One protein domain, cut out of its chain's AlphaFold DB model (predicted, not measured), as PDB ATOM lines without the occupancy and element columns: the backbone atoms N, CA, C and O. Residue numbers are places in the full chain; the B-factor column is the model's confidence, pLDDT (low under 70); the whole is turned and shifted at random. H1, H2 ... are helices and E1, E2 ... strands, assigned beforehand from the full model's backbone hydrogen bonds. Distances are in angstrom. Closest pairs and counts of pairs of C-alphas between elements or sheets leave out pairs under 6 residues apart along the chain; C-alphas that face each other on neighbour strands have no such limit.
ATOM      1  N   ILE A   3       8.604  26.104 -18.078       98.06
ATOM      2  CA  ILE A   3       8.869  25.723 -16.693       98.06
ATOM      3  C   ILE A   3      10.334  25.928 -16.333       98.06
ATOM      4  O   ILE A   3      11.223  25.654 -17.139       98.06
ATOM      5  N   VAL A   4      10.575  26.318 -15.082       98.25
ATOM      6  CA  VAL A   4      11.897  26.277 -14.451       98.25
ATOM      7  C   VAL A   4      11.782  25.536 -13.126       98.25
ATOM      8  O   VAL A   4      11.009  25.931 -12.254       98.25
ATOM      9  N   VAL A   5      12.549  24.460 -12.967       98.06
ATOM     10  CA  VAL A   5      12.615  23.678 -11.727       98.06
ATOM     11  C   VAL A   5      14.040  23.697 -11.205       98.06
ATOM     12  O   VAL A   5      14.962  23.279 -11.901       98.06
ATOM     13  N   GLU A   6      14.215  24.163  -9.972       97.62
ATOM     14  CA  GLU A   6      15.486  24.093  -9.252       97.62
ATOM     15  C   GLU A   6      15.418  22.966  -8.229       97.62
ATOM     16  O   GLU A   6      14.454  22.857  -7.466       97.62
ATOM     17  N   PHE A   7      16.463  22.152  -8.191       95.75
ATOM     18  CA  PHE A   7      16.617  21.045  -7.268       95.75
ATOM     19  C   PHE A   7      17.804  21.251  -6.338       95.75
ATOM     20  O   PHE A   7      18.876  21.675  -6.769       95.75
ATOM     21  N   LYS A   8      17.650  20.806  -5.086       90.25
ATOM     22  CA  LYS A   8      18.766  20.600  -4.159       90.25
ATOM     23  C   LYS A   8      19.318  19.181  -4.298       90.25
ATOM     24  O   LYS A   8      18.610  18.197  -4.026       90.25
ATOM     25  N   THR A   9      20.596  19.075  -4.643       87.06
ATOM     26  CA  THR A   9      21.302  17.798  -4.808       87.06
ATOM     27  C   THR A   9      22.141  17.470  -3.570       87.06
ATOM     28  O   THR A   9      22.350  18.310  -2.690       87.06
ATOM     29  N   LYS A  10      22.584  16.218  -3.436       83.62
ATOM     30  CA  LYS A  10      23.725  15.908  -2.568       83.62
ATOM     31  C   LYS A  10      24.970  16.571  -3.143       83.62
ATOM     32  O   LYS A  10      25.138  16.610  -4.361       83.62
ATOM     33  N   ARG A  11      25.865  17.007  -2.261       68.56
ATOM     34  CA  ARG A  11      27.174  17.518  -2.656       68.56
ATOM     35  C   ARG A  11      27.915  16.457  -3.465       68.56
ATOM     36  O   ARG A  11      28.157  15.360  -2.961       68.56
ATOM     37  N   ASN A  12      28.250  16.784  -4.709       61.91
ATOM     38  CA  ASN A  12      29.088  15.916  -5.522       61.91
ATOM     39  C   ASN A  12      30.525  15.920  -4.966       61.91
ATOM     40  O   ASN A  12      30.968  16.909  -4.374       61.91
ATOM     41  N   THR A  13      31.256  14.820  -5.126       60.62
ATOM     42  CA  THR A  13      32.667  14.738  -4.711       60.62
ATOM     43  C   THR A  13      33.552  15.649  -5.565       60.62
ATOM     44  O   THR A  13      34.547  16.191  -5.078       60.62
ATOM     45  N   GLU A  14      33.150  15.887  -6.814       62.16
ATOM     46  CA  GLU A  14      33.746  16.877  -7.703       62.16
ATOM     47  C   GLU A  14      33.377  18.309  -7.273       62.16
ATOM     48  O   GLU A  14      32.208  18.700  -7.224       62.16
ATOM     49  N   LYS A  15      34.399  19.115  -6.968       63.22
ATOM     50  CA  LYS A  15      34.240  20.538  -6.645       63.22
ATOM     51  C   LYS A  15      34.130  21.364  -7.930       63.22
ATOM     52  O   LYS A  15      34.854  21.105  -8.883       63.22
ATOM     53  N   ASN A  16      33.314  22.420  -7.897       67.94
ATOM     54  CA  ASN A  16      33.193  23.431  -8.958       67.94
ATOM     55  C   ASN A  16      32.591  22.918 -10.277       67.94
ATOM     56  O   ASN A  16      32.963  23.389 -11.350       67.94
ATOM     57  N   ILE A  17      31.646  21.976 -10.213       77.44
ATOM     58  CA  ILE A  17      30.880  21.600 -11.407       77.44
ATOM     59  C   ILE A  17      30.075  22.813 -11.878       77.44
ATOM     60  O   ILE A  17      29.329  23.404 -11.096       77.44
ATOM     61  N   MET A  18      30.219  23.133 -13.161       80.38
ATOM     62  CA  MET A  18      29.343  24.019 -13.914       80.38
ATOM     63  C   MET A  18      29.211  23.434 -15.319       80.38
ATOM     64  O   MET A  18      30.117  23.558 -16.143       80.38
ATOM     65  N   LYS A  19      28.114  22.717 -15.572       85.75
ATOM     66  CA  LYS A  19      27.830  22.114 -16.879       85.75
ATOM     67  C   LYS A  19      26.451  22.527 -17.356       85.75
ATOM     68  O   LYS A  19      25.494  22.491 -16.587       85.75
ATOM     69  N   THR A  20      26.356  22.850 -18.640       90.00
ATOM     70  CA  THR A  20      25.093  23.175 -19.299       90.00
ATOM     71  C   THR A  20      24.868  22.217 -20.459       90.00
ATOM     72  O   THR A  20      25.781  21.970 -21.244       90.00
ATOM     73  N   GLN A  21      23.655  21.683 -20.570       92.06
ATOM     74  CA  GLN A  21      23.227  20.848 -21.691       92.06
ATOM     75  C   GLN A  21      21.962  21.434 -22.300       92.06
ATOM     76  O   GLN A  21      21.013  21.736 -21.580       92.06
ATOM     77  N   THR A  22      21.934  21.592 -23.619       92.31
ATOM     78  CA  THR A  22      20.743  22.065 -24.333       92.31
ATOM     79  C   THR A  22      19.764  20.915 -24.543       92.31
ATOM     80  O   THR A  22      20.160  19.792 -24.853       92.31
ATOM     81  N   ILE A  23      18.476  21.211 -24.416       91.56
ATOM     82  CA  ILE A  23      17.383  20.284 -24.680       91.56
ATOM     83  C   ILE A  23      16.677  20.719 -25.955       91.56
ATOM     84  O   ILE A  23      16.257  21.865 -26.089       91.56
ATOM     85  N   ASN A  24      16.564  19.781 -26.885       87.69
ATOM     86  CA  ASN A  24      15.716  19.865 -28.060       87.69
ATOM     87  C   ASN A  24      15.180  18.453 -28.310       87.69
ATOM     88  O   ASN A  24      15.952  17.562 -28.656       87.69
ATOM     89  N   TYR A  25      13.910  18.214 -27.992       83.88
ATOM     90  CA  TYR A  25      13.301  16.887 -28.071       83.88
ATOM     91  C   TYR A  25      11.778  16.993 -28.087       83.88
ATOM     92  O   TYR A  25      11.222  17.709 -27.265       83.88
ATOM     93  N   GLN A  26      11.096  16.289 -28.999       78.94
ATOM     94  CA  GLN A  26       9.622  16.280 -29.092       78.94
ATOM     95  C   GLN A  26       8.981  17.684 -29.055       78.94
ATOM     96  O   GLN A  26       7.958  17.890 -28.416       78.94
ATOM     97  N   LYS A  27       9.573  18.670 -29.748       87.38
ATOM     98  CA  LYS A  27       9.125  20.084 -29.749       87.38
ATOM     99  C   LYS A  27       9.243  20.799 -28.391       87.38
ATOM    100  O   LYS A  27       8.717  21.899 -28.238       87.38
ATOM    101  N   VAL A  28       9.952  20.200 -27.439       94.19
ATOM    102  CA  VAL A  28      10.368  20.819 -26.184       94.19
ATOM    103  C   VAL A  28      11.798  21.321 -26.326       94.19
ATOM    104  O   VAL A  28      12.704  20.572 -26.705       94.19
ATOM    105  N   PHE A  29      12.002  22.588 -25.985       95.31
ATOM    106  CA  PHE A  29      13.289  23.272 -26.020       95.31
ATOM    107  C   PHE A  29      13.692  23.693 -24.616       95.31
ATOM    108  O   PHE A  29      12.839  23.966 -23.780       95.31
ATOM    109  N   GLY A  30      14.986  23.768 -24.329       95.25
ATOM    110  CA  GLY A  30      15.409  24.174 -23.000       95.25
ATOM    111  C   GLY A  30      16.874  23.955 -22.704       95.25
ATOM    112  O   GLY A  30      17.696  23.774 -23.603       95.25
ATOM    113  N   LYS A  31      17.199  23.959 -21.416       96.19
ATOM    114  CA  LYS A  31      18.540  23.668 -20.918       96.19
ATOM    115  C   LYS A  31      18.506  23.028 -19.535       96.19
ATOM    116  O   LYS A  31      17.586  23.253 -18.750       96.19
ATOM    117  N   LEU A  32      19.549  22.262 -19.255       95.50
ATOM    118  CA  LEU A  32      19.875  21.713 -17.947       95.50
ATOM    119  C   LEU A  32      21.160  22.364 -17.464       95.50
ATOM    120  O   LEU A  32      22.122  22.443 -18.227       95.50
ATOM    121  N   GLU A  33      21.185  22.802 -16.214       94.25
ATOM    122  CA  GLU A  33      22.360  23.399 -15.586       94.25
ATOM    123  C   GLU A  33      22.685  22.620 -14.313       94.25
ATOM    124  O   GLU A  33      21.870  22.534 -13.396       94.25
ATOM    125  N   GLN A  34      23.872  22.016 -14.278       90.38
ATOM    126  CA  GLN A  34      24.377  21.279 -13.129       90.38
ATOM    127  C   GLN A  34      25.442  22.103 -12.415       90.38
ATOM    128  O   GLN A  34      26.465  22.461 -13.005       90.38
ATOM    129  N   GLU A  35      25.211  22.326 -11.127       87.50
ATOM    130  CA  GLU A  35      26.141  22.942 -10.192       87.50
ATOM    131  C   GLU A  35      26.546  21.929  -9.104       87.50
ATOM    132  O   GLU A  35      26.103  20.780  -9.084       87.50
ATOM    133  N   THR A  36      27.396  22.346  -8.164       81.62
ATOM    134  CA  THR A  36      27.929  21.451  -7.116       81.62
ATOM    135  C   THR A  36      26.842  20.898  -6.174       81.62
ATOM    136  O   THR A  36      26.942  19.752  -5.738       81.62
ATOM    137  N   GLU A  37      25.809  21.691  -5.863       85.06
ATOM    138  CA  GLU A  37      24.706  21.313  -4.950       85.06
ATOM    139  C   GLU A  37      23.313  21.646  -5.516       85.06
ATOM    140  O   GLU A  37      22.300  21.591  -4.808       85.06
ATOM    141  N   ARG A  38      23.259  22.022  -6.799       90.56
ATOM    142  CA  ARG A  38      22.039  22.450  -7.479       90.56
ATOM    143  C   ARG A  38      21.947  21.848  -8.867       90.56
ATOM    144  O   ARG A  38      22.956  21.609  -9.528       90.56
ATOM    145  N   PHE A  39      20.718  21.620  -9.299       93.94
ATOM    146  CA  PHE A  39      20.408  21.230 -10.665       93.94
ATOM    147  C   PHE A  39      19.187  22.015 -11.124       93.94
ATOM    148  O   PHE A  39      18.185  22.049 -10.411       93.94
ATOM    149  N   ILE A  40      19.269  22.657 -12.283       96.62
ATOM    150  CA  ILE A  40      18.200  23.498 -12.820       96.62
ATOM    151  C   ILE A  40      17.749  22.917 -14.152       96.62
ATOM    152  O   ILE A  40      18.565  22.627 -15.024       96.62
ATOM    153  N   ILE A  41      16.436  22.766 -14.309       97.62
ATOM    154  CA  ILE A  41      15.789  22.344 -15.549       97.62
ATOM    155  C   ILE A  41      14.930  23.495 -16.043       97.62
ATOM    156  O   ILE A  41      13.994  23.887 -15.354       97.62
ATOM    157  N   SER A  42      15.229  24.018 -17.229       98.00
ATOM    158  CA  SER A  42      14.395  25.006 -17.921       98.00
ATOM    159  C   SER A  42      13.866  24.385 -19.208       98.00
ATOM    160  O   SER A  42      14.679  23.958 -20.025       98.00
ATOM    161  N   LEU A  43      12.548  24.310 -19.390       98.00
ATOM    162  CA  LEU A  43      11.911  23.683 -20.557       98.00
ATOM    163  C   LEU A  43      10.748  24.531 -21.071       98.00
ATOM    164  O   LEU A  43      10.016  25.129 -20.290       98.00
ATOM    165  N   GLU A  44      10.539  24.528 -22.382       97.62
ATOM    166  CA  GLU A  44       9.489  25.267 -23.071       97.62
ATOM    167  C   GLU A  44       8.901  24.439 -24.215       97.62
ATOM    168  O   GLU A  44       9.637  23.810 -24.973       97.62
ATOM    169  N   GLY A  45       7.576  24.447 -24.348       96.94
ATOM    170  CA  GLY A  45       6.859  23.718 -25.394       96.94
ATOM    171  C   GLY A  45       5.369  23.557 -25.091       96.94
ATOM    172  O   GLY A  45       4.790  24.330 -24.311       96.94
ATOM    173  N   ASP A  46       4.744  22.547 -25.703       96.12
ATOM    174  CA  ASP A  46       3.394  22.117 -25.325       96.12
ATOM    175  C   ASP A  46       3.377  21.601 -23.880       96.12
ATOM    176  O   ASP A  46       4.341  21.009 -23.396       96.12
ATOM    177  N   SER A  47       2.275  21.841 -23.170       93.50
ATOM    178  CA  SER A  47       2.155  21.478 -21.758       93.50
ATOM    179  C   SER A  47       2.358  19.984 -21.481       93.50
ATOM    180  O   SER A  47       3.024  19.635 -20.507       93.50
ATOM    181  N   LEU A  48       1.815  19.095 -22.316       92.62
ATOM    182  CA  LEU A  48       1.920  17.655 -22.094       92.62
ATOM    183  C   LEU A  48       3.341  17.175 -22.379       92.62
ATOM    184  O   LEU A  48       3.930  16.484 -21.544       92.62
ATOM    185  N   ASP A  49       3.907  17.631 -23.496       94.19
ATOM    186  CA  ASP A  49       5.256  17.273 -23.928       94.19
ATOM    187  C   ASP A  49       6.297  17.744 -22.899       94.19
ATOM    188  O   ASP A  49       7.140  16.967 -22.454       94.19
ATOM    189  N   VAL A  50       6.210  18.994 -22.423       95.50
ATOM    190  CA  VAL A  50       7.137  19.538 -21.413       95.50
ATOM    191  C   VAL A  50       7.122  18.709 -20.129       95.50
ATOM    192  O   VAL A  50       8.182  18.426 -19.567       95.50
ATOM    193  N   ILE A  51       5.941  18.306 -19.654       93.81
ATOM    194  CA  ILE A  51       5.818  17.501 -18.434       93.81
ATOM    195  C   ILE A  51       6.375  16.090 -18.643       93.81
ATOM    196  O   ILE A  51       7.024  15.556 -17.740       93.81
ATOM    197  N   GLU A  52       6.156  15.481 -19.807       92.56
ATOM    198  CA  GLU A  52       6.730  14.175 -20.136       92.56
ATOM    199  C   GLU A  52       8.261  14.226 -20.191       92.56
ATOM    200  O   GLU A  52       8.929  13.416 -19.541       92.56
ATOM    201  N   VAL A  53       8.819  15.226 -20.879       94.38
ATOM    202  CA  VAL A  53      10.269  15.431 -20.975       94.38
ATOM    203  C   VAL A  53      10.883  15.697 -19.604       94.38
ATOM    204  O   VAL A  53      11.884  15.075 -19.253       94.38
ATOM    205  N   PHE A  54      10.263  16.554 -18.792       95.69
ATOM    206  CA  PHE A  54      10.704  16.812 -17.423       95.69
ATOM    207  C   PHE A  54      10.779  15.525 -16.587       95.69
ATOM    208  O   PHE A  54      11.797  15.259 -15.947       95.69
ATOM    209  N   ARG A  55       9.726  14.697 -16.620       93.81
ATOM    210  CA  ARG A  55       9.670  13.427 -15.875       93.81
ATOM    211  C   ARG A  55      10.746  12.456 -16.333       93.81
ATOM    212  O   ARG A  55      11.407  11.852 -15.495       93.81
ATOM    213  N   ASN A  56      10.939  12.336 -17.644       94.62
ATOM    214  CA  ASN A  56      11.972  11.481 -18.215       94.62
ATOM    215  C   ASN A  56      13.372  11.894 -17.725       94.62
ATOM    216  O   ASN A  56      14.147  11.039 -17.300       94.62
ATOM    217  N   ILE A  57      13.665  13.200 -17.702       95.56
ATOM    218  CA  ILE A  57      14.934  13.731 -17.185       95.56
ATOM    219  C   ILE A  57      15.080  13.443 -15.687       95.56
ATOM    220  O   ILE A  57      16.136  12.986 -15.255       95.56
ATOM    221  N   TRP A  58      14.029  13.648 -14.893       95.62
ATOM    222  CA  TRP A  58      14.080  13.417 -13.446       95.62
ATOM    223  C   TRP A  58      14.270  11.934 -13.084       95.62
ATOM    224  O   TRP A  58      14.999  11.608 -12.150       95.62
ATOM    225  N   GLU A  59      13.677  11.023 -13.856       96.19
ATOM    226  CA  GLU A  59      13.897   9.578 -13.725       96.19
ATOM    227  C   GLU A  59      15.311   9.165 -14.163       96.19
ATOM    228  O   GLU A  59      15.943   8.355 -13.489       96.19
ATOM    229  N   LEU A  60      15.866   9.760 -15.226       96.12
ATOM    230  CA  LEU A  60      17.276   9.558 -15.589       96.12
ATOM    231  C   LEU A  60      18.217  10.015 -14.467       96.12
ATOM    232  O   LEU A  60      19.158   9.302 -14.123       96.12
ATOM    233  N   MET A  61      17.936  11.165 -13.845       94.94
ATOM    234  CA  MET A  61      18.691  11.645 -12.682       94.94
ATOM    235  C   MET A  61      18.644  10.637 -11.527       94.94
ATOM    236  O   MET A  61      19.681  10.391 -10.908       94.94
ATOM    237  N   PHE A  62      17.485  10.012 -11.279       96.19
ATOM    238  CA  PHE A  62      17.381   8.913 -10.319       96.19
ATOM    239  C   PHE A  62      18.300   7.755 -10.708       96.19
ATOM    240  O   PHE A  62      19.058   7.282  -9.870       96.19
ATOM    241  N   LEU A  63      18.265   7.282 -11.956       97.19
ATOM    242  CA  LEU A  63      19.100   6.147 -12.366       97.19
ATOM    243  C   LEU A  63      20.597   6.462 -12.195       97.19
ATOM    244  O   LEU A  63      21.366   5.618 -11.736       97.19
ATOM    245  N   TYR A  64      21.003   7.701 -12.462       95.62
ATOM    246  CA  TYR A  64      22.377   8.152 -12.266       95.62
ATOM    247  C   TYR A  64      22.799   8.216 -10.803       95.62
ATOM    248  O   TYR A  64      23.867   7.715 -10.460       95.62
ATOM    249  N   ASP A  65      21.973   8.778  -9.923       94.12
ATOM    250  CA  ASP A  65      22.401   9.094  -8.556       94.12
ATOM    251  C   ASP A  65      21.776   8.231  -7.458       94.12
ATOM    252  O   ASP A  65      22.194   8.314  -6.306       94.12
ATOM    253  N   GLY A  66      20.797   7.400  -7.803       94.94
ATOM    254  CA  GLY A  66      20.082   6.494  -6.905       94.94
ATOM    255  C   GLY A  66      18.992   7.160  -6.063       94.94
ATOM    256  O   GLY A  66      18.493   6.543  -5.128       94.94
ATOM    257  N   TYR A  67      18.626   8.418  -6.333       94.94
ATOM    258  CA  TYR A  67      17.540   9.118  -5.634       94.94
ATOM    259  C   TYR A  67      16.916  10.219  -6.498       94.94
ATOM    260  O   TYR A  67      17.580  10.815  -7.349       94.94
ATOM    261  N   PHE A  68      15.649  10.547  -6.241       95.00
ATOM    262  CA  PHE A  68      15.004  11.705  -6.848       95.00
ATOM    263  C   PHE A  68      15.456  12.964  -6.121       95.00
ATOM    264  O   PHE A  68      15.369  13.078  -4.895       95.00
ATOM    265  N   TYR A  69      15.950  13.936  -6.883       93.75
ATOM    266  CA  TYR A  69      16.345  15.209  -6.299       93.75
ATOM    267  C   TYR A  69      15.131  15.958  -5.751       93.75
ATOM    268  O   TYR A  69      14.045  15.889  -6.317       93.75
ATOM    269  N   THR A  70      15.323  16.720  -4.673       92.44
ATOM    270  CA  THR A  70      14.222  17.464  -4.048       92.44
ATOM    271  C   THR A  70      14.079  18.828  -4.717       92.44
ATOM    272  O   THR A  70      15.029  19.615  -4.633       92.44
ATOM    273  N   PRO A  71      12.937  19.140  -5.356       95.44
ATOM    274  CA  PRO A  71      12.695  20.464  -5.909       95.44
ATOM    275  C   PRO A  71      12.606  21.497  -4.780       95.44
ATOM    276  O   PRO A  71      11.906  21.292  -3.788       95.44
ATOM    277  N   CYS A  72      13.314  22.611  -4.931       95.75
ATOM    278  CA  CYS A  72      13.258  23.761  -4.028       95.75
ATOM    279  C   CYS A  72      12.607  24.990  -4.670       95.75
ATOM    280  O   CYS A  72      12.135  25.860  -3.942       95.75
ATOM    281  N   LYS A  73      12.517  25.039  -6.005       97.44
ATOM    282  CA  LYS A  73      11.789  26.077  -6.741       97.44
ATOM    283  C   LYS A  73      11.077  25.475  -7.946       97.44
ATOM    284  O   LYS A  73      11.628  24.599  -8.608       97.44
ATOM    285  N   TYR A  74       9.871  25.955  -8.228       97.94
ATOM    286  CA  TYR A  74       9.109  25.611  -9.421       97.94
ATOM    287  C   TYR A  74       8.443  26.876  -9.955       97.94
ATOM    288  O   TYR A  74       7.703  27.524  -9.224       97.94
ATOM    289  N   VAL A  75       8.736  27.241 -11.197       98.12
ATOM    290  CA  VAL A  75       8.158  28.396 -11.893       98.12
ATOM    291  C   VAL A  75       7.449  27.892 -13.140       98.12
ATOM    292  O   VAL A  75       8.023  27.074 -13.861       98.12
ATOM    293  N   VAL A  76       6.237  28.380 -13.405       97.94
ATOM    294  CA  VAL A  76       5.465  28.089 -14.622       97.94
ATOM    295  C   VAL A  76       5.028  29.401 -15.256       97.94
ATOM    296  O   VAL A  76       4.408  30.229 -14.595       97.94
ATOM    297  N   ASP A  77       5.389  29.611 -16.522       97.38
ATOM    298  CA  ASP A  77       5.072  30.814 -17.304       97.38
ATOM    299  C   ASP A  77       5.406  32.127 -16.553       97.38
ATOM    300  O   ASP A  77       4.690  33.124 -16.620       97.38
ATOM    301  N   GLY A  78       6.522  32.117 -15.809       95.81
ATOM    302  CA  GLY A  78       7.025  33.253 -15.029       95.81
ATOM    303  C   GLY A  78       6.441  33.412 -13.620       95.81
ATOM    304  O   GLY A  78       6.906  34.278 -12.882       95.81
ATOM    305  N   ALA A  79       5.472  32.585 -13.217       97.25
ATOM    306  CA  ALA A  79       4.872  32.615 -11.884       97.25
ATOM    307  C   ALA A  79       5.446  31.521 -10.970       97.25
ATOM    308  O   ALA A  79       5.587  30.370 -11.387       97.25
ATOM    309  N   ASP A  80       5.754  31.869  -9.717       97.44
ATOM    310  CA  ASP A  80       6.150  30.889  -8.701       97.44
ATOM    311  C   ASP A  80       4.982  29.942  -8.391       97.44
ATOM    312  O   ASP A  80       3.855  30.357  -8.113       97.44
ATOM    313  N   GLU A  81       5.277  28.648  -8.401       97.31
ATOM    314  CA  GLU A  81       4.327  27.563  -8.225       97.31
ATOM    315  C   GLU A  81       4.704  26.662  -7.047       97.31
ATOM    316  O   GLU A  81       5.853  26.571  -6.605       97.31
ATOM    317  N   ASN A  82       3.711  25.952  -6.513       96.00
ATOM    318  CA  ASN A  82       3.950  25.054  -5.388       96.00
ATOM    319  C   ASN A  82       4.720  23.805  -5.846       96.00
ATOM    320  O   ASN A  82       4.167  22.958  -6.550       96.00
ATOM    321  N   VAL A  83       5.955  23.632  -5.358       95.12
ATOM    322  CA  VAL A  83       6.807  22.458  -5.641       95.12
ATOM    323  C   VAL A  83       6.128  21.125  -5.325       95.12
ATOM    324  O   VAL A  83       6.426  20.121  -5.964       95.12
ATOM    325  N   LYS A  84       5.158  21.097  -4.396       93.31
ATOM    326  CA  LYS A  84       4.404  19.877  -4.076       93.31
ATOM    327  C   LYS A  84       3.611  19.330  -5.266       93.31
ATOM    328  O   LYS A  84       3.363  18.131  -5.311       93.31
ATOM    329  N   LYS A  85       3.261  20.176  -6.246       93.00
ATOM    330  CA  LYS A  85       2.599  19.757  -7.494       93.00
ATOM    331  C   LYS A  85       3.478  18.829  -8.345       93.00
ATOM    332  O   LYS A  85       2.944  18.052  -9.130       93.00
ATOM    333  N   LEU A  86       4.804  18.877  -8.178       92.50
ATOM    334  CA  LEU A  86       5.742  18.011  -8.900       92.50
ATOM    335  C   LEU A  86       5.724  16.561  -8.384       92.50
ATOM    336  O   LEU A  86       6.053  15.650  -9.138       92.50
ATOM    337  N   PHE A  87       5.272  16.311  -7.149       89.19
ATOM    338  CA  PHE A  87       5.144  14.965  -6.569       89.19
ATOM    339  C   PHE A  87       3.799  14.304  -6.908       89.19
ATOM    340  O   PHE A  87       3.084  13.814  -6.036       89.19
ATOM    341  N   PHE A  88       3.421  14.308  -8.185       85.06
ATOM    342  CA  PHE A  88       2.139  13.743  -8.633       85.06
ATOM    343  C   PHE A  88       2.072  12.208  -8.497       85.06
ATOM    344  O   PHE A  88       0.981  11.646  -8.422       85.06
ATOM    345  N   LEU A  89       3.226  11.533  -8.447       86.44
ATOM    346  CA  LEU A  89       3.366  10.158  -7.962       86.44
ATOM    347  C   LEU A  89       4.256  10.179  -6.723       86.44
ATOM    348  O   LEU A  89       5.249  10.910  -6.684       86.44
ATOM    349  N   SER A  90       3.927   9.361  -5.721       86.19
ATOM    350  CA  SER A  90       4.650   9.399  -4.445       86.19
ATOM    351  C   SER A  90       6.117   8.987  -4.575       86.19
ATOM    352  O   SER A  90       6.924   9.394  -3.744       86.19
ATOM    353  N   PHE A  91       6.499   8.260  -5.633       90.44
ATOM    354  CA  PHE A  91       7.887   7.851  -5.827       90.44
ATOM    355  C   PHE A  91       8.870   8.984  -6.098       90.44
ATOM    356  O   PHE A  91      10.045   8.827  -5.787       90.44
ATOM    357  N   TYR A  92       8.414  10.137  -6.599       92.12
ATOM    358  CA  TYR A  92       9.293  11.295  -6.800       92.12
ATOM    359  C   TYR A  92       9.781  11.906  -5.478       92.12
ATOM    360  O   TYR A  92      10.700  12.722  -5.475       92.12
ATOM    361  N   ASN A  93       9.180  11.520  -4.351       92.62
ATOM    362  CA  ASN A  93       9.638  11.891  -3.024       92.62
ATOM    363  C   ASN A  93      10.425  10.729  -2.400       92.62
ATOM    364  O   ASN A  93       9.851   9.825  -1.789       92.62
ATOM    365  N   THR A  94      11.745  10.729  -2.596       93.19
ATOM    366  CA  THR A  94      12.636   9.701  -2.037       93.19
ATOM    367  C   THR A  94      12.724   9.805  -0.516       93.19
ATOM    368  O   THR A  94      12.946  10.888   0.024       93.19
ATOM    369  N   GLY A  95      12.621   8.659   0.159       92.25
ATOM    370  CA  GLY A  95      12.778   8.556   1.606       92.25
ATOM    371  C   GLY A  95      14.155   9.029   2.084       92.25
ATOM    372  O   GLY A  95      15.161   8.896   1.379       92.25
ATOM    373  N   LYS A  96      14.227   9.586   3.295       90.31
ATOM    374  CA  LYS A  96      15.469  10.115   3.874       90.31
ATOM    375  C   LYS A  96      16.530   9.027   4.037       90.31
ATOM    376  O   LYS A  96      17.700   9.288   3.753       90.31
ATOM    377  N   THR A  97      16.128   7.832   4.470       87.81
ATOM    378  CA  THR A  97      17.053   6.708   4.674       87.81
ATOM    379  C   THR A  97      17.709   6.334   3.353       87.81
ATOM    380  O   THR A  97      18.934   6.336   3.247       87.81
ATOM    381  N   TRP A  98      16.893   6.139   2.314       91.44
ATOM    382  CA  TRP A  98      17.392   5.806   0.985       91.44
ATOM    383  C   TRP A  98      18.261   6.912   0.403       91.44
ATOM    384  O   TRP A  98      19.369   6.663  -0.079       91.44
ATOM    385  N   ARG A  99      17.778   8.160   0.505       90.12
ATOM    386  CA  ARG A  99      18.524   9.320   0.043       90.12
ATOM    387  C   ARG A  99      19.909   9.286   0.643       90.12
ATOM    388  O   ARG A  99      20.827   9.424  -0.132       90.12
ATOM    389  N   ASN A 100      20.105   9.072   1.941       87.31
ATOM    390  CA  ASN A 100      21.438   9.123   2.551       87.31
ATOM    391  C   ASN A 100      22.409   8.062   2.008       87.31
ATOM    392  O   ASN A 100      23.568   8.400   1.773       87.31
ATOM    393  N   CYS A 101      21.928   6.856   1.712       87.00
ATOM    394  CA  CYS A 101      22.754   5.725   1.279       87.00
ATOM    395  C   CYS A 101      23.023   5.670  -0.235       87.00
ATOM    396  O   CYS A 101      23.927   4.967  -0.665       87.00
ATOM    397  N   ALA A 102      22.276   6.413  -1.059       91.00
ATOM    398  CA  ALA A 102      22.434   6.355  -2.512       91.00
ATOM    399  C   ALA A 102      23.817   6.848  -2.999       91.00
ATOM    400  O   ALA A 102      24.203   7.996  -2.727       91.00
ATOM    401  N   SER A 103      24.514   6.003  -3.764       91.62
ATOM    402  CA  SER A 103      25.792   6.309  -4.423       91.62
ATOM    403  C   SER A 103      25.586   6.633  -5.905       91.62
ATOM    404  O   SER A 103      24.798   5.987  -6.606       91.62
ATOM    405  N   THR A 104      26.329   7.616  -6.411       92.31
ATOM    406  CA  THR A 104      26.273   7.970  -7.833       92.31
ATOM    407  C   THR A 104      26.968   6.930  -8.712       92.31
ATOM    408  O   THR A 104      28.026   6.414  -8.363       92.31
ATOM    409  N   LEU A 105      26.366   6.646  -9.865       94.19
ATOM    410  CA  LEU A 105      26.928   5.850 -10.958       94.19
ATOM    411  C   LEU A 105      27.408   6.727 -12.122       94.19
ATOM    412  O   LEU A 105      28.066   6.229 -13.031       94.19
ATOM    413  N   MET A 106      27.092   8.027 -12.094       88.12
ATOM    414  CA  MET A 106      27.497   9.003 -13.104       88.12
ATOM    415  C   MET A 106      27.855  10.321 -12.414       88.12
ATOM    416  O   MET A 106      26.971  11.011 -11.906       88.12
ATOM    417  N   GLY A 107      29.143  10.685 -12.424       80.69
ATOM    418  CA  GLY A 107      29.670  11.925 -11.836       80.69
ATOM    419  C   GLY A 107      29.145  13.195 -12.522       80.69
ATOM    420  O   GLY A 107      27.938  13.433 -12.613       80.69
ATOM    421  N   ALA A 108      30.031  14.062 -13.012       78.94
ATOM    422  CA  ALA A 108      29.588  15.203 -13.818       78.94
ATOM    423  C   ALA A 108      29.188  14.825 -15.259       78.94
ATOM    424  O   ALA A 108      28.683  15.669 -15.992       78.94
ATOM    425  N   ASP A 109      29.421  13.592 -15.708       82.19
ATOM    426  CA  ASP A 109      29.207  13.157 -17.101       82.19
ATOM    427  C   ASP A 109      27.804  12.577 -17.350       82.19
ATOM    428  O   ASP A 109      27.621  11.687 -18.175       82.19
ATOM    429  N   LYS A 110      26.797  13.063 -16.615       90.19
ATOM    430  CA  LYS A 110      25.401  12.653 -16.800       90.19
ATOM    431  C   LYS A 110      24.937  13.012 -18.214       90.19
ATOM    432  O   LYS A 110      24.949  14.182 -18.594       90.19
ATOM    433  N   ASP A 111      24.526  12.006 -18.972       91.44
ATOM    434  CA  ASP A 111      24.078  12.143 -20.355       91.44
ATOM    435  C   ASP A 111      22.576  12.437 -20.385       91.44
ATOM    436  O   ASP A 111      21.762  11.606 -20.007       91.44
ATOM    437  N   PHE A 112      22.193  13.620 -20.848       92.62
ATOM    438  CA  PHE A 112      20.804  13.927 -21.169       92.62
ATOM    439  C   PHE A 112      20.707  14.261 -22.656       92.62
ATOM    440  O   PHE A 112      20.192  15.307 -23.041       92.62
ATOM    441  N   SER A 113      21.237  13.408 -23.524       91.19
ATOM    442  CA  SER A 113      21.025  13.501 -24.966       91.19
ATOM    443  C   SER A 113      19.603  13.086 -25.362       91.19
ATOM    444  O   SER A 113      18.848  12.492 -24.586       91.19
ATOM    445  N   GLU A 114      19.213  13.418 -26.592       91.19
ATOM    446  CA  GLU A 114      17.960  12.935 -27.183       91.19
ATOM    447  C   GLU A 114      17.922  11.407 -27.249       91.19
ATOM    448  O   GLU A 114      16.936  10.808 -26.825       91.19
ATOM    449  N   GLU A 115      19.016  10.784 -27.697       92.94
ATOM    450  CA  GLU A 115      19.141   9.326 -27.755       92.94
ATOM    451  C   GLU A 115      18.864   8.696 -26.386       92.94
ATOM    452  O   GLU A 115      18.064   7.764 -26.271       92.94
TER     453      GLU A 115
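What this domain is: This is residues 3 to 115 of the 315 residues of an uncharacterized protein of Hungatella hathewayi (UniProt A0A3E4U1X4). What is the main picture? One twisted sheet of five strands has the long helix H1 over one face, running along its strands, and the other face is bare. Short H2 covers the E5 edge on H1's face, H3 lies off the sheet, and residues 102 to 115, with no named element, run back from H3 toward the E2 edge. What is it built of? The 113 printed residues, mixed in class, hold five named strands and three named helices, in the order E1 E2 E3 E4 H1 E5 H2 H3; the sheet's order is E2 E3 E4 E1 E5, all antiparallel. How large is it? It is compact, with a radius of gyration of the C-alphas of 13.5 A and spans of 36 by 27 by 23 A.

How they stand to each other: How do the first four strands pair? E1, residues 3 to 8, is the antiparallel neighbour of E4, residues 38 to 44, with N 5 and O 41 2.8 A apart. E2, residues 18 to 25, and E3, residues 28 to 35, form a hairpin with N 23 and O 30 2.8 A apart; E3 and E4 form another, with N 31 and O 42 2.9 A apart. E2 E3 E4 are a meander, each strand the antiparallel neighbour of the one before, and with E1 beside E4 a Greek key. What follows? H1, residues 47 to 65, lies over E3 and E4 at a height of 9.7 A over the sheet, in two layers, helix on one face; the closest C-alphas of H1 and E3 are those of Val 50 and Val 28, 5.9 A apart. E5, residues 70 to 76, is antiparallel to E1, with N 4 and O 75 2.9 A apart; E4, H1, E5 are a split strand-helix-strand unit, E1 between its strands, with a right-handed crossover. Where are the other helices? H2, residues 83 to 86, is on the same face as H1, over E5, with the closest C-alphas, of Val 83 and Tyr 74, 5.4 A apart. H3, residues 96 to 101, is not on the sheet and is apart from H1. Are the helix backbones in order? Every O i to N i+4 pair is within hydrogen-bond range in H1 and H3; H2 is too short for one.

Where its parts are: Where does E1 begin? C-alpha 3 is at (8.869, 25.723, -16.693). Which elements are long? H1 measures 27.2 A from first to last C-alpha, E2 and E3 22.6 A each, and E4 20.2 A. Where does H3 end? C-alpha 101 is at (22.754, 5.725, 1.279).

The domain as a whole: How far does it reach? The two C-alphas farthest apart, of Lys 27 and Thr 97, are 37.8 A apart. Is anything missing or unsure? The printed part has no cut and no long link. Mean pLDDT of the printed part is 90.8, with residues 11 to 16 under 70.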